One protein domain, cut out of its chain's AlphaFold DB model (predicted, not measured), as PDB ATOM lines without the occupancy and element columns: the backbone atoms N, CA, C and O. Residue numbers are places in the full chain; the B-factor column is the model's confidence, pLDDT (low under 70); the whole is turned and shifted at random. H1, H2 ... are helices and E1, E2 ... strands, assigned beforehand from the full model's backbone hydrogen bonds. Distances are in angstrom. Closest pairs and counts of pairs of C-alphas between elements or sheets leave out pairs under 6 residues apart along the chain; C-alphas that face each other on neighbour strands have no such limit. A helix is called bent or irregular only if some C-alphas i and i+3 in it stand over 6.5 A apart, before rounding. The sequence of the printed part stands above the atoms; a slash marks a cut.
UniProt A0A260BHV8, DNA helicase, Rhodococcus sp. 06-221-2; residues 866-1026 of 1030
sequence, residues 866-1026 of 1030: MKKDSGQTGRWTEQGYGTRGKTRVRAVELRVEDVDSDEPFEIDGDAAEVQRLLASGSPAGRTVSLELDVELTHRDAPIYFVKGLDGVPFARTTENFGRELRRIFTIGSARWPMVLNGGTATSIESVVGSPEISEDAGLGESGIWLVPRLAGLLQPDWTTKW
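What this domain is: This is residues 866 to 1026 of the 1030 residues of the protein "DNA helicase" of Rhodococcus sp. 06-221-2 (UniProt A0A260BHV8). One strongly twisted antiparallel sheet is folded back on itself into two leaves, E1 E2 E3 E8 facing E4 E5 E6, with the long bent strand E7 as the hinge. The E2 and E3 hairpin lies toward one end of the longest axis and the small helix H3 toward the other; H1, near E8 and E6, and H2, near E3 and E5, are on opposite faces. The printed part has 161 residues, with three named helices and eight named strands in the chain order E1 E2 E3 H1 E4 E5 E6 H2 E7 H3 E8; the class is mixed, helices and strands. Across the sheet the order is E1 E2 E3 E8 E7 E4 E5 E6. The whole is compact, with a radius of gyration of the C-alphas of 16.4 A, and elongated, spanning 57 by 31 by 30 A.

How they stand to each other: Start at edge strand E1, residues 866 to 868, whose N 867 is 2.9 A from O 877 in its hairpin with E2, residues 876 to 881. E2 forms a hairpin with E3, residues 887 to 894, with N 880 and O 888 3.0 A apart; E1 E2 E3 are a meander, each strand the antiparallel neighbour of the one before. Look next at N 894 and O 1016, 3.1 A apart and within hydrogen-bond range, between E3 and its antiparallel neighbour E8, residues 1008 to 1020. H1, residues 911 to 919, is on the sheet at a height of 6.6 A; its closest C-alphas to E8 are Gln 915 and Leu 1010, 6.2 A. E4, residues 926 to 933, E5, residues 943 to 947, and E6, residues 953 to 956, are a second meander, with N 931 to O 945 at 2.9 A and N 946 to O 955 at 2.8 A. On the opposite face from H1 find H2, residues 959 to 968: the C-alphas closest to E5 are Gly 962 and Ile 943, 5.9 A. E7, residues 979 to 992, is the antiparallel neighbour of E4, N 980 to O 930 being 2.8 A, and of E8, N 1011 to O 989 being 2.9 A. H3, residues 995 to 1000, only grazes the sheet; Ser 998 and Ile 1008 of E8 are its closest C-alphas, 7.1 A. In H1, H2 and H3 every O i to N i+4 pair is within hydrogen-bond range.

Where its parts are: Find C-alpha 866 at (-51.682, 50.447, 38.010), where E1 begins. E3 runs 20.6 A, E4 20.8 A and H2 14.3 A. E7 runs 29.1 A, bending by 91 degrees at residue 982; E8 runs 32.7 A, bending by 77 degrees at residue 1017, to C-alpha 1020 at (-56.242, 35.590, 43.651).

The domain as a whole: The C-alphas farthest apart are those of Arg 884 and Glu 1005, 58.3 A. The printed part has no cut; its long link is E3 to H1, residues 895 to 910. The mean pLDDT of the printed part is 83.7; look for values under 70 at residues 871 to 873, 883 to 884, 939 and 972 to 974.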
ATOM      1  N   MET A 866     -52.940  51.188  38.001       89.00
ATOM      2  CA  MET A 866     -51.682  50.447  38.010       89.00
ATOM      3  C   MET A 866     -50.648  51.203  38.847       89.00
ATOM      4  O   MET A 866     -50.517  52.420  38.728       89.00
ATOM      5  N   LYS A 867     -49.904  50.493  39.697       88.25
ATOM      6  CA  LYS A 867     -48.780  51.054  40.457       88.25
ATOM      7  C   LYS A 867     -47.689  49.999  40.636       88.25
ATOM      8  O   LYS A 867     -48.006  48.863  40.985       88.25
ATOM      9  N   LYS A 868     -46.417  50.368  40.461       87.62
ATOM     10  CA  LYS A 868     -45.293  49.522  40.894       87.62
ATOM     11  C   LYS A 868     -45.287  49.366  42.419       87.62
ATOM     12  O   LYS A 868     -45.426  50.346  43.155       87.62
ATOM     13  N   ASP A 869     -45.150  48.134  42.882       85.75
ATOM     14  CA  ASP A 869     -44.893  47.818  44.280       85.75
ATOM     15  C   ASP A 869     -43.562  48.434  44.754       85.75
ATOM     16  O   ASP A 869     -42.665  48.690  43.953       85.75
ATOM     17  N   SER A 870     -43.451  48.698  46.057       74.06
ATOM     18  CA  SER A 870     -42.275  49.329  46.674       74.06
ATOM     19  C   SER A 870     -41.290  48.335  47.308       74.06
ATOM     20  O   SER A 870     -40.427  48.751  48.076       74.06
ATOM     21  N   GLY A 871     -41.440  47.033  47.051       68.44
ATOM     22  CA  GLY A 871     -40.438  46.014  47.368       68.44
ATOM     23  C   GLY A 871     -39.382  45.859  46.269       68.44
ATOM     24  O   GLY A 871     -39.484  46.455  45.198       68.44
ATOM     25  N   GLN A 872     -38.381  45.016  46.534       56.97
ATOM     26  CA  GLN A 872     -37.180  44.847  45.699       56.97
ATOM     27  C   GLN A 872     -37.473  44.487  44.230       56.97
ATOM     28  O   GLN A 872     -36.736  44.906  43.348       56.97
ATOM     29  N   THR A 873     -38.558  43.763  43.939       66.38
ATOM     30  CA  THR A 873     -38.899  43.344  42.565       66.38
ATOM     31  C   THR A 873     -39.579  44.430  41.721       66.38
ATOM     32  O   THR A 873     -39.679  44.280  40.499       66.38
ATOM     33  N   GLY A 874     -40.096  45.506  42.333       81.38
ATOM     34  CA  GLY A 874     -40.758  46.617  41.635       81.38
ATOM     35  C   GLY A 874     -41.985  46.238  40.786       81.38
ATOM     36  O   GLY A 874     -42.315  46.963  39.843       81.38
ATOM     37  N   ARG A 875     -42.629  45.094  41.073       88.62
ATOM     38  CA  ARG A 875     -43.723  44.501  40.273       88.62
ATOM     39  C   ARG A 875     -44.888  45.444  40.032       88.62
ATOM     40  O   ARG A 875     -45.323  46.141  40.948       88.62
ATOM     41  N   TRP A 876     -45.468  45.415  38.835       91.44
ATOM     42  CA  TRP A 876     -46.748  46.091  38.618       91.44
ATOM     43  C   TRP A 876     -47.857  45.435  39.453       91.44
ATOM     44  O   TRP A 876     -48.029  44.220  39.473       91.44
ATOM     45  N   THR A 877     -48.636  46.258  40.148       92.00
ATOM     46  CA  THR A 877     -49.818  45.840  40.907       92.00
ATOM     47  C   THR A 877     -51.030  46.613  40.415       92.00
ATOM     48  O   THR A 877     -50.954  47.828  40.210       92.00
ATOM     49  N   GLU A 878     -52.162  45.932  40.248       91.62
ATOM     50  CA  GLU A 878     -53.444  46.621  40.152       91.62
ATOM     51  C   GLU A 878     -53.920  46.926  41.574       91.62
ATOM     52  O   GLU A 878     -54.181  46.019  42.369       91.62
ATOM     53  N   GLN A 879     -54.049  48.207  41.904       89.88
ATOM     54  CA  GLN A 879     -54.531  48.671  43.200       89.88
ATOM     55  C   GLN A 879     -55.919  49.283  43.049       89.88
ATOM     56  O   GLN A 879     -56.239  49.902  42.038       89.88
ATOM     57  N   GLY A 880     -56.766  49.125  44.063       87.75
ATOM     58  CA  GLY A 880     -58.073  49.771  44.087       87.75
ATOM     59  C   GLY A 880     -58.608  49.946  45.499       87.75
ATOM     60  O   GLY A 880     -58.117  49.346  46.457       87.75
ATOM     61  N   TYR A 881     -59.650  50.760  45.635       83.44
ATOM     62  CA  TYR A 881     -60.297  50.974  46.928       83.44
ATOM     63  C   TYR A 881     -60.980  49.693  47.424       83.44
ATOM     64  O   TYR A 881     -61.745  49.056  46.690       83.44
ATOM     65  N   GLY A 882     -60.701  49.342  48.679       73.25
ATOM     66  CA  GLY A 882     -61.379  48.307  49.448       73.25
ATOM     67  C   GLY A 882     -62.334  48.886  50.498       73.25
ATOM     68  O   GLY A 882     -62.622  50.086  50.546       73.25
ATOM     69  N   THR A 883     -62.841  48.014  51.366       65.75
ATOM     70  CA  THR A 883     -63.790  48.372  52.428       65.75
ATOM     71  C   THR A 883     -63.186  49.400  53.392       65.75
ATOM     72  O   THR A 883     -62.029  49.287  53.792       65.75
ATOM     73  N   ARG A 884     -63.982  50.404  53.793       66.00
ATOM     74  CA  ARG A 884     -63.548  51.559  54.616       66.00
ATOM     75  C   ARG A 884     -62.463  52.439  53.962       66.00
ATOM     76  O   ARG A 884     -61.711  53.100  54.666       66.00
ATOM     77  N   GLY A 885     -62.374  52.455  52.629       70.50
ATOM     78  CA  GLY A 885     -61.558  53.416  51.873       70.50
ATOM     79  C   GLY A 885     -60.053  53.131  51.829       70.50
ATOM     80  O   GLY A 885     -59.338  53.826  51.114       70.50
ATOM     81  N   LYS A 886     -59.562  52.100  52.529       76.94
ATOM     82  CA  LYS A 886     -58.167  51.655  52.399       76.94
ATOM     83  C   LYS A 886     -57.916  51.081  51.000       76.94
ATOM     84  O   LYS A 886     -58.731  50.309  50.493       76.94
ATOM     85  N   THR A 887     -56.777  51.417  50.407       81.62
ATOM     86  CA  THR A 887     -56.264  50.756  49.199       81.62
ATOM     87  C   THR A 887     -55.992  49.277  49.473       81.62
ATOM     88  O   THR A 887     -55.512  48.926  50.552       81.62
ATOM     89  N   ARG A 888     -56.269  48.410  48.496       86.94
ATOM     90  CA  ARG A 888     -55.864  47.000  48.494       86.94
ATOM     91  C   ARG A 888     -55.367  46.606  47.100       86.94
ATOM     92  O   ARG A 888     -55.941  47.044  46.102       86.94
ATOM     93  N   VAL A 889     -54.335  45.764  47.042       89.88
ATOM     94  CA  VAL A 889     -53.916  45.094  45.803       89.88
ATOM     95  C   VAL A 889     -55.006  44.111  45.363       89.88
ATOM     96  O   VAL A 889     -55.553  43.366  46.180       89.88
ATOM     97  N   ARG A 890     -55.345  44.151  44.075       89.88
ATOM     98  CA  ARG A 890     -56.333  43.290  43.409       89.88
ATOM     99  C   ARG A 890     -55.665  42.248  42.525       89.88
ATOM    100  O   ARG A 890     -56.079  41.097  42.557       89.88
ATOM    101  N   ALA A 891     -54.634  42.663  41.795       92.19
ATOM    102  CA  ALA A 891     -53.850  41.810  40.918       92.19
ATOM    103  C   ALA A 891     -52.355  42.142  41.009       92.19
ATOM    104  O   ALA A 891     -51.994  43.271  41.356       92.19
ATOM    105  N   VAL A 892     -51.501  41.184  40.651       92.75
ATOM    106  CA  VAL A 892     -50.039  41.349  40.576       92.75
ATOM    107  C   VAL A 892     -49.500  40.872  39.227       92.75
ATOM    108  O   VAL A 892     -50.032  39.940  38.632       92.75
ATOM    109  N   GLU A 893     -48.451  41.530  38.749       92.75
ATOM    110  CA  GLU A 893     -47.666  41.147  37.578       92.75
ATOM    111  C   GLU A 893     -47.038  39.758  37.747       92.75
ATOM    112  O   GLU A 893     -46.212  39.541  38.641       92.75
ATOM    113  N   LEU A 894     -47.431  38.854  36.846       90.06
ATOM    114  CA  LEU A 894     -46.770  37.583  36.569       90.06
ATOM    115  C   LEU A 894     -45.704  37.798  35.492       90.06
ATOM    116  O   LEU A 894     -45.968  38.463  34.485       90.06
ATOM    117  N   ARG A 895     -44.520  37.232  35.709       86.75
ATOM    118  CA  ARG A 895     -43.321  37.418  34.892       86.75
ATOM    119  C   ARG A 895     -42.700  36.087  34.462       86.75
ATOM    120  O   ARG A 895     -43.248  35.014  34.700       86.75
ATOM    121  N   VAL A 896     -41.547  36.186  33.805       80.19
ATOM    122  CA  VAL A 896     -40.769  35.056  33.288       80.19
ATOM    123  C   VAL A 896     -40.079  34.298  34.426       80.19
ATOM    124  O   VAL A 896     -40.113  33.075  34.425       80.19
ATOM    125  N   GLU A 897     -39.541  35.012  35.421       81.12
ATOM    126  CA  GLU A 897     -38.826  34.457  36.584       81.12
ATOM    127  C   GLU A 897     -39.731  33.846  37.681       81.12
ATOM    128  O   GLU A 897     -39.258  33.443  38.743       81.12
ATOM    129  N   ASP A 898     -41.047  33.809  37.450       88.44
ATOM    130  CA  ASP A 898     -42.020  33.217  38.378       88.44
ATOM    131  C   ASP A 898     -42.278  31.733  38.115       88.44
ATOM    132  O   ASP A 898     -42.781  31.037  38.996       88.44
ATOM    133  N   VAL A 899     -41.962  31.266  36.907       87.69
ATOM    134  CA  VAL A 899     -42.059  29.862  36.500       87.69
ATOM    135  C   VAL A 899     -40.743  29.183  36.843       87.69
ATOM    136  O   VAL A 899     -39.682  29.758  36.606       87.69
ATOM    137  N   ASP A 900     -40.815  27.974  37.386       82.50
ATOM    138  CA  ASP A 900     -39.631  27.148  37.573       82.50
ATOM    139  C   ASP A 900     -39.036  26.748  36.212       82.50
ATOM    140  O   ASP A 900     -39.759  26.396  35.274       82.50
ATOM    141  N   SER A 901     -37.717  26.861  36.091       82.56
ATOM    142  CA  SER A 901     -36.970  26.476  34.893       82.56
ATOM    143  C   SER A 901     -35.593  25.893  35.199       82.56
ATOM    144  O   SER A 901     -34.813  25.708  34.266       82.56
ATOM    145  N   ASP A 902     -35.296  25.625  36.473       71.81
ATOM    146  CA  ASP A 902     -34.013  25.053  36.892       71.81
ATOM    147  C   ASP A 902     -33.997  23.528  36.643       71.81
ATOM    148  O   ASP A 902     -32.945  22.950  36.361       71.81
ATOM    149  N   GLU A 903     -35.186  22.913  36.606       77.81
ATOM    150  CA  GLU A 903     -35.448  21.515  36.245       77.81
ATOM    151  C   GLU A 903     -36.538  21.406  35.144       77.81
ATOM    152  O   GLU A 903     -37.368  22.315  34.984       77.81
ATOM    153  N   PRO A 904     -36.580  20.319  34.348       83.88
ATOM    154  CA  PRO A 904     -37.714  20.005  33.481       83.88
ATOM    155  C   PRO A 904     -38.954  19.636  34.307       83.88
ATOM    156  O   PRO A 904     -38.915  18.713  35.113       83.88
ATOM    157  N   PHE A 905     -40.085  20.311  34.082       89.62
ATOM    158  CA  PHE A 905     -41.334  19.947  34.759       89.62
ATOM    159  C   PHE A 905     -41.872  18.592  34.268       89.62
ATOM    160  O   PHE A 905     -41.977  18.368  33.060       89.62
ATOM    161  N   GLU A 906     -42.281  17.741  35.207       86.31
ATOM    162  CA  GLU A 906     -42.860  16.419  34.965       86.31
ATOM    163  C   GLU A 906     -44.235  16.233  35.624       86.31
ATOM    164  O   GLU A 906     -44.624  16.962  36.539       86.31
ATOM    165  N   ILE A 907     -44.966  15.226  35.145       79.88
ATOM    166  CA  ILE A 907     -46.205  14.705  35.732       79.88
ATOM    167  C   ILE A 907     -46.023  13.190  35.822       79.88
ATOM    168  O   ILE A 907     -45.594  12.591  34.838       79.88
ATOM    169  N   ASP A 908     -46.322  12.583  36.972       77.56
ATOM    170  CA  ASP A 908     -46.261  11.128  37.196       77.56
ATOM    171  C   ASP A 908     -44.938  10.446  36.746       77.56
ATOM    172  O   ASP A 908     -44.907   9.245  36.468       77.56
ATOM    173  N   GLY A 909     -43.834  11.206  36.674       73.12
ATOM    174  CA  GLY A 909     -42.516  10.752  36.214       73.12
ATOM    175  C   GLY A 909     -42.267  10.764  34.692       73.12
ATOM    176  O   GLY A 909     -41.306  10.136  34.248       73.12
ATOM    177  N   ASP A 910     -43.100  11.421  33.867       83.12
ATOM    178  CA  ASP A 910     -42.821  11.645  32.429       83.12
ATOM    179  C   ASP A 910     -42.661  13.143  32.089       83.12
ATOM    180  O   ASP A 910     -43.569  13.811  31.580       83.12
ATOM    181  N   ALA A 911     -41.452  13.674  32.306       86.94
ATOM    182  CA  ALA A 911     -41.045  14.986  31.789       86.94
ATOM    183  C   ALA A 911     -41.151  15.073  30.255       86.94
ATOM    184  O   ALA A 911     -41.462  16.130  29.697       86.94
ATOM    185  N   ALA A 912     -40.915  13.970  29.539       86.38
ATOM    186  CA  ALA A 912     -40.954  13.955  28.084       86.38
ATOM    187  C   ALA A 912     -42.386  14.125  27.537       86.38
ATOM    188  O   ALA A 912     -42.532  14.649  26.432       86.38
ATOM    189  N   GLU A 913     -43.449  13.772  28.271       87.50
ATOM    190  CA  GLU A 913     -44.830  14.116  27.888       87.50
ATOM    191  C   GLU A 913     -45.075  15.619  27.949       87.50
ATOM    192  O   GLU A 913     -45.587  16.204  26.988       87.50
ATOM    193  N   VAL A 914     -44.620  16.267  29.020       90.06
ATOM    194  CA  VAL A 914     -44.674  17.728  29.152       90.06
ATOM    195  C   VAL A 914     -43.893  18.389  28.014       90.06
ATOM    196  O   VAL A 914     -44.406  19.299  27.361       90.06
ATOM    197  N   GLN A 915     -42.697  17.891  27.682       90.31
ATOM    198  CA  GLN A 915     -41.922  18.395  26.543       90.31
ATOM    199  C   GLN A 915     -42.647  18.202  25.198       90.31
ATOM    200  O   GLN A 915     -42.656  19.123  24.378       90.31
ATOM    201  N   ARG A 916     -43.326  17.063  24.975       87.44
ATOM    202  CA  ARG A 916     -44.178  16.830  23.785       87.44
ATOM    203  C   ARG A 916     -45.344  17.833  23.722       87.44
ATOM    204  O   ARG A 916     -45.610  18.394  22.655       87.44
ATOM    205  N   LEU A 917     -46.005  18.110  24.850       88.50
ATOM    206  CA  LEU A 917     -47.081  19.105  24.955       88.50
ATOM    207  C   LEU A 917     -46.578  20.528  24.663       88.50
ATOM    208  O   LEU A 917     -47.204  21.251  23.882       88.50
ATOM    209  N   LEU A 918     -45.434  20.920  25.227       89.12
ATOM    210  CA  LEU A 918     -44.818  22.231  25.005       89.12
ATOM    211  C   LEU A 918     -44.368  22.405  23.542       89.12
ATOM    212  O   LEU A 918     -44.701  23.417  22.922       89.12
ATOM    213  N   ALA A 919     -43.717  21.399  22.944       86.06
ATOM    214  CA  ALA A 919     -43.292  21.412  21.538       86.06
ATOM    215  C   ALA A 919     -44.470  21.493  20.545       86.06
ATOM    216  O   ALA A 919     -44.355  22.090  19.470       86.06
ATOM    217  N   SER A 920     -45.644  20.957  20.912       82.31
ATOM    218  CA  SER A 920     -46.869  21.109  20.108       82.31
ATOM    219  C   SER A 920     -47.319  22.571  19.960       82.31
ATOM    220  O   SER A 920     -48.065  22.897  19.034       82.31
ATOM    221  N   GLY A 921     -46.887  23.452  20.872       77.31
ATOM    222  CA  GLY A 921     -47.320  24.844  20.964       77.31
ATOM    223  C   GLY A 921     -48.742  25.039  21.504       77.31
ATOM    224  O   GLY A 921     -49.186  26.179  21.586       77.31
ATOM    225  N   SER A 922     -49.457  23.973  21.892       80.50
ATOM    226  CA  SER A 922     -50.858  24.040  22.350       80.50
ATOM    227  C   SER A 922     -51.118  25.058  23.483       80.50
ATOM    228  O   SER A 922     -52.111  25.791  23.388       80.50
ATOM    229  N   PRO A 923     -50.241  25.203  24.505       81.75
ATOM    230  CA  PRO A 923     -50.432  26.213  25.549       81.75
ATOM    231  C   PRO A 923     -50.199  27.663  25.086       81.75
ATOM    232  O   PRO A 923     -50.635  28.591  25.764       81.75
ATOM    233  N   ALA A 924     -49.515  27.901  23.962       81.12
ATOM    234  CA  ALA A 924     -49.135  29.252  23.546       81.12
ATOM    235  C   ALA A 924     -50.349  30.096  23.105       81.12
ATOM    236  O   ALA A 924     -51.225  29.654  22.357       81.12
ATOM    237  N   GLY A 925     -50.401  31.341  23.580       74.31
ATOM    238  CA  GLY A 925     -51.527  32.252  23.378       74.31
ATOM    239  C   GLY A 925     -52.792  31.867  24.157       74.31
ATOM    240  O   GLY A 925     -53.883  32.295  23.772       74.31
ATOM    241  N   ARG A 926     -52.691  31.044  25.216       81.06
ATOM    242  CA  ARG A 926     -53.836  30.581  26.026       81.06
ATOM    243  C   ARG A 926     -53.833  31.136  27.449       81.06
ATOM    244  O   ARG A 926     -52.787  31.348  28.057       81.06
ATOM    245  N   THR A 927     -55.034  31.306  27.997       86.25
ATOM    246  CA  THR A 927     -55.285  31.463  29.438       86.25
ATOM    247  C   THR A 927     -54.708  30.294  30.228       86.25
ATOM    248  O   THR A 927     -54.915  29.147  29.830       86.25
ATOM    249  N   VAL A 928     -54.107  30.581  31.382       90.94
ATOM    250  CA  VAL A 928     -53.747  29.571  32.390       90.94
ATOM    251  C   VAL A 928     -54.357  29.915  33.748       90.94
ATOM    252  O   VAL A 928     -54.458  31.096  34.109       90.94
ATOM    253  N   SER A 929     -54.742  28.887  34.506       92.94
ATOM    254  CA  SER A 929     -54.936  28.989  35.954       92.94
ATOM    255  C   SER A 929     -53.634  28.624  36.666       92.94
ATOM    256  O   SER A 929     -52.826  27.840  36.163       92.94
ATOM    257  N   LEU A 930     -53.422  29.214  37.841       95.06
ATOM    258  CA  LEU A 930     -52.420  28.753  38.797       95.06
ATOM    259  C   LEU A 930     -53.167  28.145  39.983       95.06
ATOM    260  O   LEU A 930     -53.892  28.861  40.673       95.06
ATOM    261  N   GLU A 931     -53.007  26.846  40.207       94.75
ATOM    262  CA  GLU A 931     -53.679  26.097  41.277       94.75
ATOM    263  C   GLU A 931     -52.667  25.653  42.330       94.75
ATOM    264  O   GLU A 931     -51.580  25.204  41.985       94.75
ATOM    265  N   LEU A 932     -53.009  25.816  43.608       92.31
ATOM    266  CA  LEU A 932     -52.091  25.593  44.725       92.31
ATOM    267  C   LEU A 932     -51.591  24.136  44.756       92.31
ATOM    268  O   LEU A 932     -52.376  23.209  44.944       92.31
ATOM    269  N   ASP A 933     -50.279  23.963  44.609       89.50
ATOM    270  CA  ASP A 933     -49.557  22.711  44.833       89.50
ATOM    271  C   ASP A 933     -49.486  22.502  46.350       89.50
ATOM    272  O   ASP A 933     -48.717  23.178  47.034       89.50
ATOM    273  N   VAL A 934     -50.366  21.664  46.904       82.69
ATOM    274  CA  VAL A 934     -50.500  21.477  48.362       82.69
ATOM    275  C   VAL A 934     -49.337  20.667  48.945       82.69
ATOM    276  O   VAL A 934     -49.048  20.803  50.130       82.69
ATOM    277  N   GLU A 935     -48.650  19.871  48.126       80.12
ATOM    278  CA  GLU A 935     -47.574  18.975  48.562       80.12
ATOM    279  C   GLU A 935     -46.263  19.742  48.766       80.12
ATOM    280  O   GLU A 935     -45.574  19.532  49.764       80.12
ATOM    281  N   LEU A 936     -45.956  20.694  47.874       74.81
ATOM    282  CA  LEU A 936     -44.765  21.547  47.982       74.81
ATOM    283  C   LEU A 936     -45.040  22.917  48.635       74.81
ATOM    284  O   LEU A 936     -44.109  23.605  49.062       74.81
ATOM    285  N   THR A 937     -46.303  23.339  48.765       78.06
ATOM    286  CA  THR A 937     -46.661  24.569  49.494       78.06
ATOM    287  C   THR A 937     -46.290  24.484  50.969       78.06
ATOM    288  O   THR A 937     -46.735  23.603  51.698       78.06
ATOM    289  N   HIS A 938     -45.586  25.505  51.461       76.69
ATOM    290  CA  HIS A 938     -45.251  25.615  52.878       76.69
ATOM    291  C   HIS A 938     -45.740  26.935  53.505       76.69
ATOM    292  O   HIS A 938     -46.355  27.796  52.871       76.69
ATOM    293  N   ARG A 939     -45.500  27.100  54.813       69.69
ATOM    294  CA  ARG A 939     -46.004  28.227  55.627       69.69
ATOM    295  C   ARG A 939     -45.555  29.616  55.142       69.69
ATOM    296  O   ARG A 939     -46.207  30.620  55.467       69.69
ATOM    297  N   ASP A 940     -44.446  29.688  54.412       71.94
ATOM    298  CA  ASP A 940     -43.782  30.943  54.062       71.94
ATOM    299  C   ASP A 940     -43.719  31.221  52.550       71.94
ATOM    300  O   ASP A 940     -43.626  32.397  52.184       71.94
ATOM    301  N   ALA A 941     -43.891  30.199  51.701       80.94
ATOM    302  CA  ALA A 941     -44.147  30.321  50.266       80.94
ATOM    303  C   ALA A 941     -45.259  29.341  49.813       80.94
ATOM    304  O   ALA A 941     -45.092  28.129  49.960       80.94
ATOM    305  N   PRO A 942     -46.384  29.831  49.255       86.12
ATOM    306  CA  PRO A 942     -47.282  29.014  48.448       86.12
ATOM    307  C   PRO A 942     -46.697  28.774  47.056       86.12
ATOM    308  O   PRO A 942     -46.209  29.710  46.419       86.12
ATOM    309  N   ILE A 943     -46.806  27.538  46.587       89.62
ATOM    310  CA  ILE A 943     -46.362  27.073  45.272       89.62
ATOM    311  C   ILE A 943     -47.606  26.691  44.464       89.62
ATOM    312  O   ILE A 943     -48.597  26.227  45.028       89.62
ATOM    313  N   TYR A 944     -47.596  26.934  43.153       94.25
ATOM    314  CA  TYR A 944     -48.738  26.680  42.277       94.25
ATOM    315  C   TYR A 944     -48.314  25.880  41.044       94.25
ATOM    316  O   TYR A 944     -47.302  26.185  40.409       94.25
ATOM    317  N   PHE A 945     -49.140  24.911  40.664       95.56
ATOM    318  CA  PHE A 945     -49.135  24.321  39.333       95.56
ATOM    319  C   PHE A 945     -49.732  25.296  38.318       95.56
ATOM    320  O   PHE A 945     -50.753  25.932  38.577       95.56
ATOM    321  N   VAL A 946     -49.131  25.362  37.135       95.06
ATOM    322  CA  VAL A 946     -49.622  26.105  35.971       95.06
ATOM    323  C   VAL A 946     -50.434  25.147  35.107       95.06
ATOM    324  O   VAL A 946     -49.878  24.173  34.599       95.06
ATOM    325  N   LYS A 947     -51.734  25.415  34.935       93.31
ATOM    326  CA  LYS A 947     -52.675  24.511  34.257       93.31
ATOM    327  C   LYS A 947     -53.332  25.121  33.024       93.31
ATOM    328  O   LYS A 947     -53.597  26.326  32.962       93.31
ATOM    329  N   GLY A 948     -53.604  24.258  32.045       86.81
ATOM    330  CA  GLY A 948     -54.360  24.587  30.839       86.81
ATOM    331  C   GLY A 948     -55.877  24.557  31.051       86.81
ATOM    332  O   GLY A 948     -56.379  24.289  32.141       86.81
ATOM    333  N   LEU A 949     -56.633  24.804  29.975       76.06
ATOM    334  CA  LEU A 949     -58.103  24.672  29.962       76.06
ATOM    335  C   LEU A 949     -58.584  23.207  30.040       76.06
ATOM    336  O   LEU A 949     -59.768  22.955  30.243       76.06
ATOM    337  N   ASP A 950     -57.664  22.266  29.857       79.81
ATOM    338  CA  ASP A 950     -57.795  20.823  30.077       79.81
ATOM    339  C   ASP A 950     -57.598  20.420  31.553       79.81
ATOM    340  O   ASP A 950     -57.935  19.299  31.926       79.81
ATOM    341  N   GLY A 951     -57.087  21.324  32.399       84.00
ATOM    342  CA  GLY A 951     -56.778  21.069  33.809       84.00
ATOM    343  C   GLY A 951     -55.463  20.319  34.050       84.00
ATOM    344  O   GLY A 951     -55.120  20.062  35.208       84.00
ATOM    345  N   VAL A 952     -54.715  19.993  32.989       86.94
ATOM    346  CA  VAL A 952     -53.424  19.300  33.073       86.94
ATOM    347  C   VAL A 952     -52.340  20.316  33.467       86.94
ATOM    348  O   VAL A 952     -52.272  21.392  32.860       86.94
ATOM    349  N   PRO A 953     -51.512  20.039  34.494       92.62
ATOM    350  CA  PRO A 953     -50.396  20.905  34.850       92.62
ATOM    351  C   PRO A 953     -49.250  20.736  33.846       92.62
ATOM    352  O   PRO A 953     -48.998  19.630  33.388       92.62
ATOM    353  N   PHE A 954     -48.537  21.806  33.502       93.12
ATOM    354  CA  PHE A 954     -47.385  21.724  32.583       93.12
ATOM    355  C   PHE A 954     -46.199  22.625  32.972       93.12
ATOM    356  O   PHE A 954     -45.235  22.745  32.218       93.12
ATOM    357  N   ALA A 955     -46.277  23.269  34.138       93.38
ATOM    358  CA  ALA A 955     -45.165  23.911  34.838       93.38
ATOM    359  C   ALA A 955     -45.534  24.143  36.317       93.38
ATOM    360  O   ALA A 955     -46.698  24.004  36.708       93.38
ATOM    361  N   ARG A 956     -44.556  24.563  37.124       92.88
ATOM    362  CA  ARG A 956     -44.706  24.960  38.535       92.88
ATOM    363  C   ARG A 956     -44.186  26.391  38.733       92.88
ATOM    364  O   ARG A 956     -43.420  26.885  37.906       92.88
ATOM    365  N   THR A 957     -44.605  27.082  39.793       92.12
ATOM    366  CA  THR A 957     -44.064  28.405  40.163       92.12
ATOM    367  C   THR A 957     -42.953  28.328  41.207       92.12
ATOM    368  O   THR A 957     -43.066  27.542  42.145       92.12
ATOM    369  N   THR A 958     -41.972  29.228  41.150       86.50
ATOM    370  CA  THR A 958     -40.868  29.284  42.127       86.50
ATOM    371  C   THR A 958     -41.322  29.680  43.543       86.50
ATOM    372  O   THR A 958     -42.276  30.442  43.730       86.50
ATOM    373  N   GLU A 959     -40.581  29.254  44.577       84.56
ATOM    374  CA  GLU A 959     -40.807  29.713  45.962       84.56
ATOM    375  C   GLU A 959     -40.766  31.250  46.089       84.56
ATOM    376  O   GLU A 959     -41.457  31.846  46.920       84.56
ATOM    377  N   ASN A 960     -39.911  31.905  45.296       84.12
ATOM    378  CA  ASN A 960     -39.699  33.349  45.347       84.12
ATOM    379  C   ASN A 960     -40.972  34.112  44.953       84.12
ATOM    380  O   ASN A 960     -41.371  35.056  45.641       84.12
ATOM    381  N   PHE A 961     -41.664  33.641  43.912       89.12
ATOM    382  CA  PHE A 961     -42.988  34.131  43.543       89.12
ATOM    383  C   PHE A 961     -43.996  33.970  44.696       89.12
ATOM    384  O   PHE A 961     -44.706  34.921  45.035       89.12
ATOM    385  N   GLY A 962     -43.996  32.822  45.383       88.69
ATOM    386  CA  GLY A 962     -44.816  32.587  46.578       88.69
ATOM    387  C   GLY A 962     -44.546  33.578  47.722       88.69
ATOM    388  O   GLY A 962     -45.478  34.149  48.305       88.69
ATOM    389  N   ARG A 963     -43.269  33.838  48.028       86.62
ATOM    390  CA  ARG A 963     -42.841  34.817  49.051       86.62
ATOM    391  C   ARG A 963     -43.300  36.234  48.696       86.62
ATOM    392  O   ARG A 963     -43.834  36.946  49.553       86.62
ATOM    393  N   GLU A 964     -43.177  36.617  47.428       88.12
ATOM    394  CA  GLU A 964     -43.636  37.910  46.917       88.12
ATOM    395  C   GLU A 964     -45.167  38.047  46.946       88.12
ATOM    396  O   GLU A 964     -45.672  39.071  47.415       88.12
ATOM    397  N   LEU A 965     -45.924  37.011  46.562       88.69
ATOM    398  CA  LEU A 965     -47.387  36.973  46.707       88.69
ATOM    399  C   LEU A 965     -47.817  37.222  48.155       88.69
ATOM    400  O   LEU A 965     -48.676  38.070  48.421       88.69
ATOM    401  N   ARG A 966     -47.206  36.503  49.104       86.12
ATOM    402  CA  ARG A 966     -47.485  36.642  50.540       86.12
ATOM    403  C   ARG A 966     -47.255  38.073  51.021       86.12
ATOM    404  O   ARG A 966     -48.082  38.592  51.775       86.12
ATOM    405  N   ARG A 967     -46.160  38.705  50.586       88.75
ATOM    406  CA  ARG A 967     -45.806  40.091  50.923       88.75
ATOM    407  C   ARG A 967     -46.807  41.083  50.323       88.75
ATOM    408  O   ARG A 967     -47.434  41.839  51.067       88.75
ATOM    409  N   ILE A 968     -47.007  41.033  49.007       88.69
ATOM    410  CA  ILE A 968     -47.822  41.982  48.228       88.69
ATOM    411  C   ILE A 968     -49.310  41.918  48.618       88.69
ATOM    412  O   ILE A 968     -49.957  42.957  48.752       88.69
ATOM    413  N   PHE A 969     -49.853  40.723  48.881       86.88
ATOM    414  CA  PHE A 969     -51.229  40.554  49.374       86.88
ATOM    415  C   PHE A 969     -51.356  40.561  50.912       86.88
ATOM    416  O   PHE A 969     -52.473  40.466  51.429       86.88
ATOM    417  N   THR A 970     -50.243  40.711  51.641       81.31
ATOM    418  CA  THR A 970     -50.166  40.811  53.114       81.31
ATOM    419  C   THR A 970     -50.818  39.621  53.847       81.31
ATOM    420  O   THR A 970     -51.653  39.775  54.744       81.31
ATOM    421  N   ILE A 971     -50.457  38.395  53.449       76.19
ATOM    422  CA  ILE A 971     -51.105  37.150  53.901       76.19
ATOM    423  C   ILE A 971     -50.495  36.649  55.225       76.19
ATOM    424  O   ILE A 971     -49.560  35.852  55.256       76.19
ATOM    425  N   GLY A 972     -51.056  37.100  56.350       57.72
ATOM    426  CA  GLY A 972     -50.510  36.850  57.696       57.72
ATOM    427  C   GLY A 972     -50.871  35.523  58.387       57.72
ATOM    428  O   GLY A 972     -50.770  35.458  59.607       57.72
ATOM    429  N   SER A 973     -51.372  34.494  57.685       65.12
ATOM    430  CA  SER A 973     -51.858  33.253  58.343       65.12
ATOM    431  C   SER A 973     -51.853  31.982  57.476       65.12
ATOM    432  O   SER A 973     -52.687  31.113  57.691       65.12
ATOM    433  N   ALA A 974     -50.969  31.887  56.472       64.12
ATOM    434  CA  ALA A 974     -50.914  30.776  55.496       64.12
ATOM    435  C   ALA A 974     -52.247  30.473  54.767       64.12
ATOM    436  O   ALA A 974     -52.422  29.424  54.161       64.12
ATOM    437  N   ARG A 975     -53.195  31.421  54.794       76.50
ATOM    438  CA  ARG A 975     -54.484  31.344  54.095       76.50
ATOM    439  C   ARG A 975     -54.316  31.698  52.627       76.50
ATOM    440  O   ARG A 975     -54.676  32.801  52.202       76.50
ATOM    441  N   TRP A 976     -53.708  30.778  51.896       84.69
ATOM    442  CA  TRP A 976     -53.458  30.908  50.473       84.69
ATOM    443  C   TRP A 976     -54.776  30.829  49.687       84.69
ATOM    444  O   TRP A 976     -55.645  30.029  50.045       84.69
ATOM    445  N   PRO A 977     -54.961  31.654  48.643       89.44
ATOM    446  CA  PRO A 977     -55.984  31.386  47.635       89.44
ATOM    447  C   PRO A 977     -55.664  30.037  46.975       89.44
ATOM    448  O   PRO A 977     -54.498  29.757  46.714       89.44
ATOM    449  N   MET A 978     -56.663  29.191  46.707       90.56
ATOM    450  CA  MET A 978     -56.380  27.924  46.005       90.56
ATOM    451  C   MET A 978     -56.154  28.131  44.507       90.56
ATOM    452  O   MET A 978     -55.503  27.304  43.881       90.56
ATOM    453  N   VAL A 979     -56.678  29.226  43.945       92.81
ATOM    454  CA  VAL A 979     -56.579  29.547  42.518       92.81
ATOM    455  C   VAL A 979     -56.171  31.008  42.318       92.81
ATOM    456  O   VAL A 979     -56.762  31.920  42.908       92.81
ATOM    457  N   LEU A 980     -55.203  31.251  41.435       93.31
ATOM    458  CA  LEU A 980     -54.914  32.563  40.854       93.31
ATOM    459  C   LEU A 980     -55.330  32.547  39.377       93.31
ATOM    460  O   LEU A 980     -54.975  31.637  38.630       93.31
ATOM    461  N   ASN A 981     -56.071  33.567  38.948       90.94
ATOM    462  CA  ASN A 981     -56.616  33.671  37.592       90.94
ATOM    463  C   ASN A 981     -56.008  34.854  36.830       90.94
ATOM    464  O   ASN A 981     -55.604  35.842  37.440       90.94
ATOM    465  N   GLY A 982     -56.000  34.799  35.496       85.75
ATOM    466  CA  GLY A 982     -55.536  35.911  34.650       85.75
ATOM    467  C   GLY A 982     -54.068  35.837  34.219       85.75
ATOM    468  O   GLY A 982     -53.524  36.845  33.763       85.75
ATOM    469  N   GLY A 983     -53.440  34.665  34.345       88.69
ATOM    470  CA  GLY A 983     -52.203  34.344  33.640       88.69
ATOM    471  C   GLY A 983     -52.481  33.964  32.182       88.69
ATOM    472  O   GLY A 983     -53.569  33.506  31.830       88.69
ATOM    473  N   THR A 984     -51.496  34.168  31.314       85.44
ATOM    474  CA  THR A 984     -51.501  33.736  29.910       85.44
ATOM    475  C   THR A 984     -50.148  33.103  29.595       85.44
ATOM    476  O   THR A 984     -49.111  33.708  29.876       85.44
ATOM    477  N   ALA A 985     -50.141  31.906  29.010       86.44
ATOM    478  CA  ALA A 985     -48.937  31.294  28.457       86.44
ATOM    479  C   ALA A 985     -48.647  31.939  27.096       86.44
ATOM    480  O   ALA A 985     -49.352  31.731  26.113       86.44
ATOM    481  N   THR A 986     -47.649  32.817  27.070       77.94
ATOM    482  CA  THR A 986     -47.382  33.736  25.944       77.94
ATOM    483  C   THR A 986     -46.508  33.137  24.846       77.94
ATOM    484  O   THR A 986     -46.744  33.387  23.670       77.94
ATOM    485  N   SER A 987     -45.507  32.357  25.237       79.50
ATOM    486  CA  SER A 987     -44.484  31.756  24.383       79.50
ATOM    487  C   SER A 987     -44.009  30.460  25.036       79.50
ATOM    488  O   SER A 987     -44.117  30.299  26.255       79.50
ATOM    489  N   ILE A 988     -43.487  29.544  24.224       86.81
ATOM    490  CA  ILE A 988     -42.699  28.398  24.683       86.81
ATOM    491  C   ILE A 988     -41.259  28.671  24.255       86.81
ATOM    492  O   ILE A 988     -41.029  29.067  23.111       86.81
ATOM    493  N   GLU A 989     -40.307  28.504  25.166       87.81
ATOM    494  CA  GLU A 989     -38.908  28.894  24.974       87.81
ATOM    495  C   GLU A 989     -37.967  27.792  25.467       87.81
ATOM    496  O   GLU A 989     -38.276  27.084  26.423       87.81
ATOM    497  N   SER A 990     -36.808  27.677  24.822       89.31
ATOM    498  CA  SER A 990     -35.715  26.811  25.257       89.31
ATOM    499  C   SER A 990     -34.939  27.474  26.402       89.31
ATOM    500  O   SER A 990     -34.477  28.613  26.273       89.31
ATOM    501  N   VAL A 991     -34.766  26.740  27.499       84.75
ATOM    502  CA  VAL A 991     -33.885  27.047  28.640       84.75
ATOM    503  C   VAL A 991     -32.773  26.007  28.745       84.75
ATOM    504  O   VAL A 991     -32.726  25.057  27.961       84.75
ATOM    505  N   VAL A 992     -31.839  26.221  29.674       82.25
ATOM    506  CA  VAL A 992     -30.659  25.375  29.855       82.25
ATOM    507  C   VAL A 992     -30.335  25.166  31.330       82.25
ATOM    508  O   VAL A 992     -30.480  26.094  32.121       82.25
ATOM    509  N   GLY A 993     -29.814  23.987  31.664       72.31
ATOM    510  CA  GLY A 993     -29.363  23.636  33.013       72.31
ATOM    511  C   GLY A 993     -28.308  22.527  32.995       72.31
ATOM    512  O   GLY A 993     -27.505  22.453  32.053       72.31
ATOM    513  N   SER A 994     -28.279  21.673  34.026       72.75
ATOM    514  CA  SER A 994     -27.347  20.537  34.048       72.75
ATOM    515  C   SER A 994     -27.684  19.519  32.939       72.75
ATOM    516  O   SER A 994     -28.864  19.249  32.694       72.75
ATOM    517  N   PRO A 995     -26.678  18.930  32.257       72.75
ATOM    518  CA  PRO A 995     -26.903  17.767  31.407       72.75
ATOM    519  C   PRO A 995     -27.404  16.552  32.200       72.75
ATOM    520  O   PRO A 995     -28.164  15.782  31.632       72.75
ATOM    521  N   GLU A 996     -27.033  16.416  33.479       71.88
ATOM    522  CA  GLU A 996     -27.426  15.288  34.342       71.88
ATOM    523  C   GLU A 996     -28.937  15.314  34.600       71.88
ATOM    524  O   GLU A 996     -29.637  14.391  34.207       71.88
ATOM    525  N   ILE A 997     -29.466  16.441  35.093       70.88
ATOM    526  CA  ILE A 997     -30.911  16.680  35.286       70.88
ATOM    527  C   ILE A 997     -31.705  16.413  33.989       70.88
ATOM    528  O   ILE A 997     -32.790  15.836  34.005       70.88
ATOM    529  N   SER A 998     -31.151  16.817  32.842       73.62
ATOM    530  CA  SER A 998     -31.744  16.583  31.519       73.62
ATOM    531  C   SER A 998     -31.694  15.105  31.096       73.62
ATOM    532  O   SER A 998     -32.555  14.653  30.343       73.62
ATOM    533  N   GLU A 999     -30.712  14.332  31.555       78.25
ATOM    534  CA  GLU A 999     -30.582  12.898  31.290       78.25
ATOM    535  C   GLU A 999     -31.464  12.055  32.223       78.25
ATOM    536  O   GLU A 999     -32.192  11.194  31.726       78.25
ATOM    537  N   ASP A1000     -31.497  12.369  33.523       73.25
ATOM    538  CA  ASP A1000     -32.378  11.742  34.521       73.25
ATOM    539  C   ASP A1000     -33.865  11.935  34.177       73.25
ATOM    540  O   ASP A1000     -34.642  10.982  34.223       73.25
ATOM    541  N   ALA A1001     -34.250  13.130  33.709       73.31
ATOM    542  CA  ALA A1001     -35.588  13.420  33.180       73.31
ATOM    543  C   ALA A1001     -35.886  12.757  31.809       73.31
ATOM    544  O   ALA A1001     -36.904  13.041  31.174       73.31
ATOM    545  N   GLY A1002     -34.989  11.911  31.289       78.81
ATOM    546  CA  GLY A1002     -35.164  11.177  30.031       78.81
ATOM    547  C   GLY A1002     -35.046  12.021  28.754       78.81
ATOM    548  O   GLY A1002     -35.348  11.530  27.662       78.81
ATOM    549  N   LEU A1003     -34.603  13.279  28.854       80.00
ATOM    550  CA  LEU A1003     -34.481  14.212  27.724       80.00
ATOM    551  C   LEU A1003     -33.107  14.132  27.028       80.00
ATOM    552  O   LEU A1003     -33.009  14.477  25.846       80.00
ATOM    553  N   GLY A1004     -32.088  13.616  27.728       76.75
ATOM    554  CA  GLY A1004     -30.732  13.299  27.253       76.75
ATOM    555  C   GLY A1004     -29.664  14.343  27.611       76.75
ATOM    556  O   GLY A1004     -30.000  15.453  28.019       76.75
ATOM    557  N   GLU A1005     -28.383  14.008  27.382       77.31
ATOM    558  CA  GLU A1005     -27.151  14.755  27.757       77.31
ATOM    559  C   GLU A1005     -27.080  16.259  27.376       77.31
ATOM    560  O   GLU A1005     -26.070  16.932  27.619       77.31
ATOM    561  N   SER A1006     -28.063  16.798  26.654       79.25
ATOM    562  CA  SER A1006     -27.976  18.137  26.072       79.25
ATOM    563  C   SER A1006     -27.977  19.240  27.133       79.25
ATOM    564  O   SER A1006     -27.256  20.225  26.971       79.25
ATOM    565  N   GLY A1007     -28.738  19.085  28.225       82.81
ATOM    566  CA  GLY A1007     -28.983  20.156  29.195       82.81
ATOM    567  C   GLY A1007     -29.811  21.311  28.617       82.81
ATOM    568  O   GLY A1007     -29.566  22.459  28.986       82.81
ATOM    569  N   ILE A1008     -30.709  21.032  27.661       88.44
ATOM    570  CA  ILE A1008     -31.587  22.013  26.998       88.44
ATOM    571  C   ILE A1008     -33.016  21.453  26.934       88.44
ATOM    572  O   ILE A1008     -33.228  20.380  26.369       88.44
ATOM    573  N   TRP A1009     -34.001  22.189  27.451       90.56
ATOM    574  CA  TRP A1009     -35.419  21.794  27.435       90.56
ATOM    575  C   TRP A1009     -36.354  22.992  27.241       90.56
ATOM    576  O   TRP A1009     -35.933  24.148  27.305       90.56
ATOM    577  N   LEU A1010     -37.630  22.725  26.965       92.06
ATOM    578  CA  LEU A1010     -38.683  23.727  26.822       92.06
ATOM    579  C   LEU A1010     -39.310  24.078  28.170       92.06
ATOM    580  O   LEU A1010     -39.594  23.194  28.980       92.06
ATOM    581  N   VAL A1011     -39.650  25.357  28.340       90.69
ATOM    582  CA  VAL A1011     -40.549  25.850  29.394       90.69
ATOM    583  C   VAL A1011     -41.579  26.831  28.822       90.69
ATOM    584  O   VAL A1011     -41.296  27.546  27.851       90.69
ATOM    585  N   PRO A1012     -42.786  26.915  29.408       89.75
ATOM    586  CA  PRO A1012     -43.734  27.968  29.081       89.75
ATOM    587  C   PRO A1012     -43.300  29.287  29.729       89.75
ATOM    588  O   PRO A1012     -42.940  29.330  30.904       89.75
ATOM    589  N   ARG A1013     -43.412  30.405  29.008       86.50
ATOM    590  CA  ARG A1013     -43.306  31.731  29.627       86.50
ATOM    591  C   ARG A1013     -44.668  32.340  29.841       86.50
ATOM    592  O   ARG A1013     -45.442  32.546  28.896       86.50
ATOM    593  N   LEU A1014     -44.930  32.709  31.085       87.00
ATOM    594  CA  LEU A1014     -46.180  33.330  31.474       87.00
ATOM    595  C   LEU A1014     -46.070  34.858  31.509       87.00
ATOM    596  O   LEU A1014     -44.991  35.439  31.648       87.00
ATOM    597  N   ALA A1015     -47.213  35.511  31.356       86.44
ATOM    598  CA  ALA A1015     -47.406  36.915  31.686       86.44
ATOM    599  C   ALA A1015     -48.857  37.144  32.122       86.44
ATOM    600  O   ALA A1015     -49.726  36.301  31.885       86.44
ATOM    601  N   GLY A1016     -49.136  38.292  32.735       88.31
ATOM    602  CA  GLY A1016     -50.501  38.728  33.024       88.31
ATOM    603  C   GLY A1016     -50.641  39.443  34.361       88.31
ATOM    604  O   GLY A1016     -49.656  39.824  34.996       88.31
ATOM    605  N   LEU A1017     -51.893  39.624  34.782       90.44
ATOM    606  CA  LEU A1017     -52.257  40.237  36.058       90.44
ATOM    607  C   LEU A1017     -53.020  39.213  36.894       90.44
ATOM    608  O   LEU A1017     -54.240  39.085  36.779       90.44
ATOM    609  N   LEU A1018     -52.288  38.488  37.739       92.69
ATOM    610  CA  LEU A1018     -52.842  37.417  38.553       92.69
ATOM    611  C   LEU A1018     -53.744  37.961  39.654       92.69
ATOM    612  O   LEU A1018     -53.304  38.690  40.545       92.69
ATOM    613  N   GLN A1019     -55.010  37.562  39.585       91.88
ATOM    614  CA  GLN A1019     -56.061  37.867  40.541       91.88
ATOM    615  C   GLN A1019     -56.306  36.632  41.424       91.88
ATOM    616  O   GLN A1019     -56.822  35.628  40.926       91.88
ATOM    617  N   PRO A1020     -55.940  36.671  42.719       91.31
ATOM    618  CA  PRO A1020     -56.242  35.590  43.651       91.31
ATOM    619  C   PRO A1020     -57.748  35.467  43.893       91.31
ATOM    620  O   PRO A1020     -58.398  36.435  44.309       91.31
ATOM    621  N   ASP A1021     -58.289  34.264  43.702       90.50
ATOM    622  CA  ASP A1021     -59.624  33.946  44.186       90.50
ATOM    623  C   ASP A1021     -59.611  33.880  45.719       90.50
ATOM    624  O   ASP A1021     -58.910  33.083  46.333       90.50
ATOM    625  N   TRP A1022     -60.409  34.735  46.359       85.19
ATOM    626  CA  TRP A1022     -60.581  34.734  47.812       85.19
ATOM    627  C   TRP A1022     -61.863  34.016  48.261       85.19
ATOM    628  O   TRP A1022     -62.257  34.191  49.422       85.19
ATOM    629  N   THR A1023     -62.514  33.246  47.384       85.00
ATOM    630  CA  THR A1023     -63.599  32.323  47.745       85.00
ATOM    631  C   THR A1023     -63.052  30.934  48.083       85.00
ATOM    632  O   THR A1023     -63.357  30.432  49.164       85.00
ATOM    633  N   THR A1024     -62.157  30.378  47.260       79.19
ATOM    634  CA  THR A1024     -61.407  29.141  47.548       79.19
ATOM    635  C   THR A1024     -60.106  29.433  48.306       79.19
ATOM    636  O   THR A1024     -59.313  30.286  47.906       79.19
ATOM    637  N   LYS A1025     -59.875  28.764  49.445       79.44
ATOM    638  CA  LYS A1025     -58.651  28.931  50.255       79.44
ATOM    639  C   LYS A1025     -58.258  27.645  50.953       79.44
ATOM    640  O   LYS A1025     -59.108  27.010  51.572       79.44
ATOM    641  N   TRP A1026     -56.960  27.369  50.964       77.00
ATOM    642  CA  TRP A1026     -56.367  26.454  51.933       77.00
ATOM    643  C   TRP A1026     -56.256  27.181  53.282       77.00
ATOM    644  O   TRP A1026     -55.952  28.378  53.324       77.00
TER     645      TRP A1026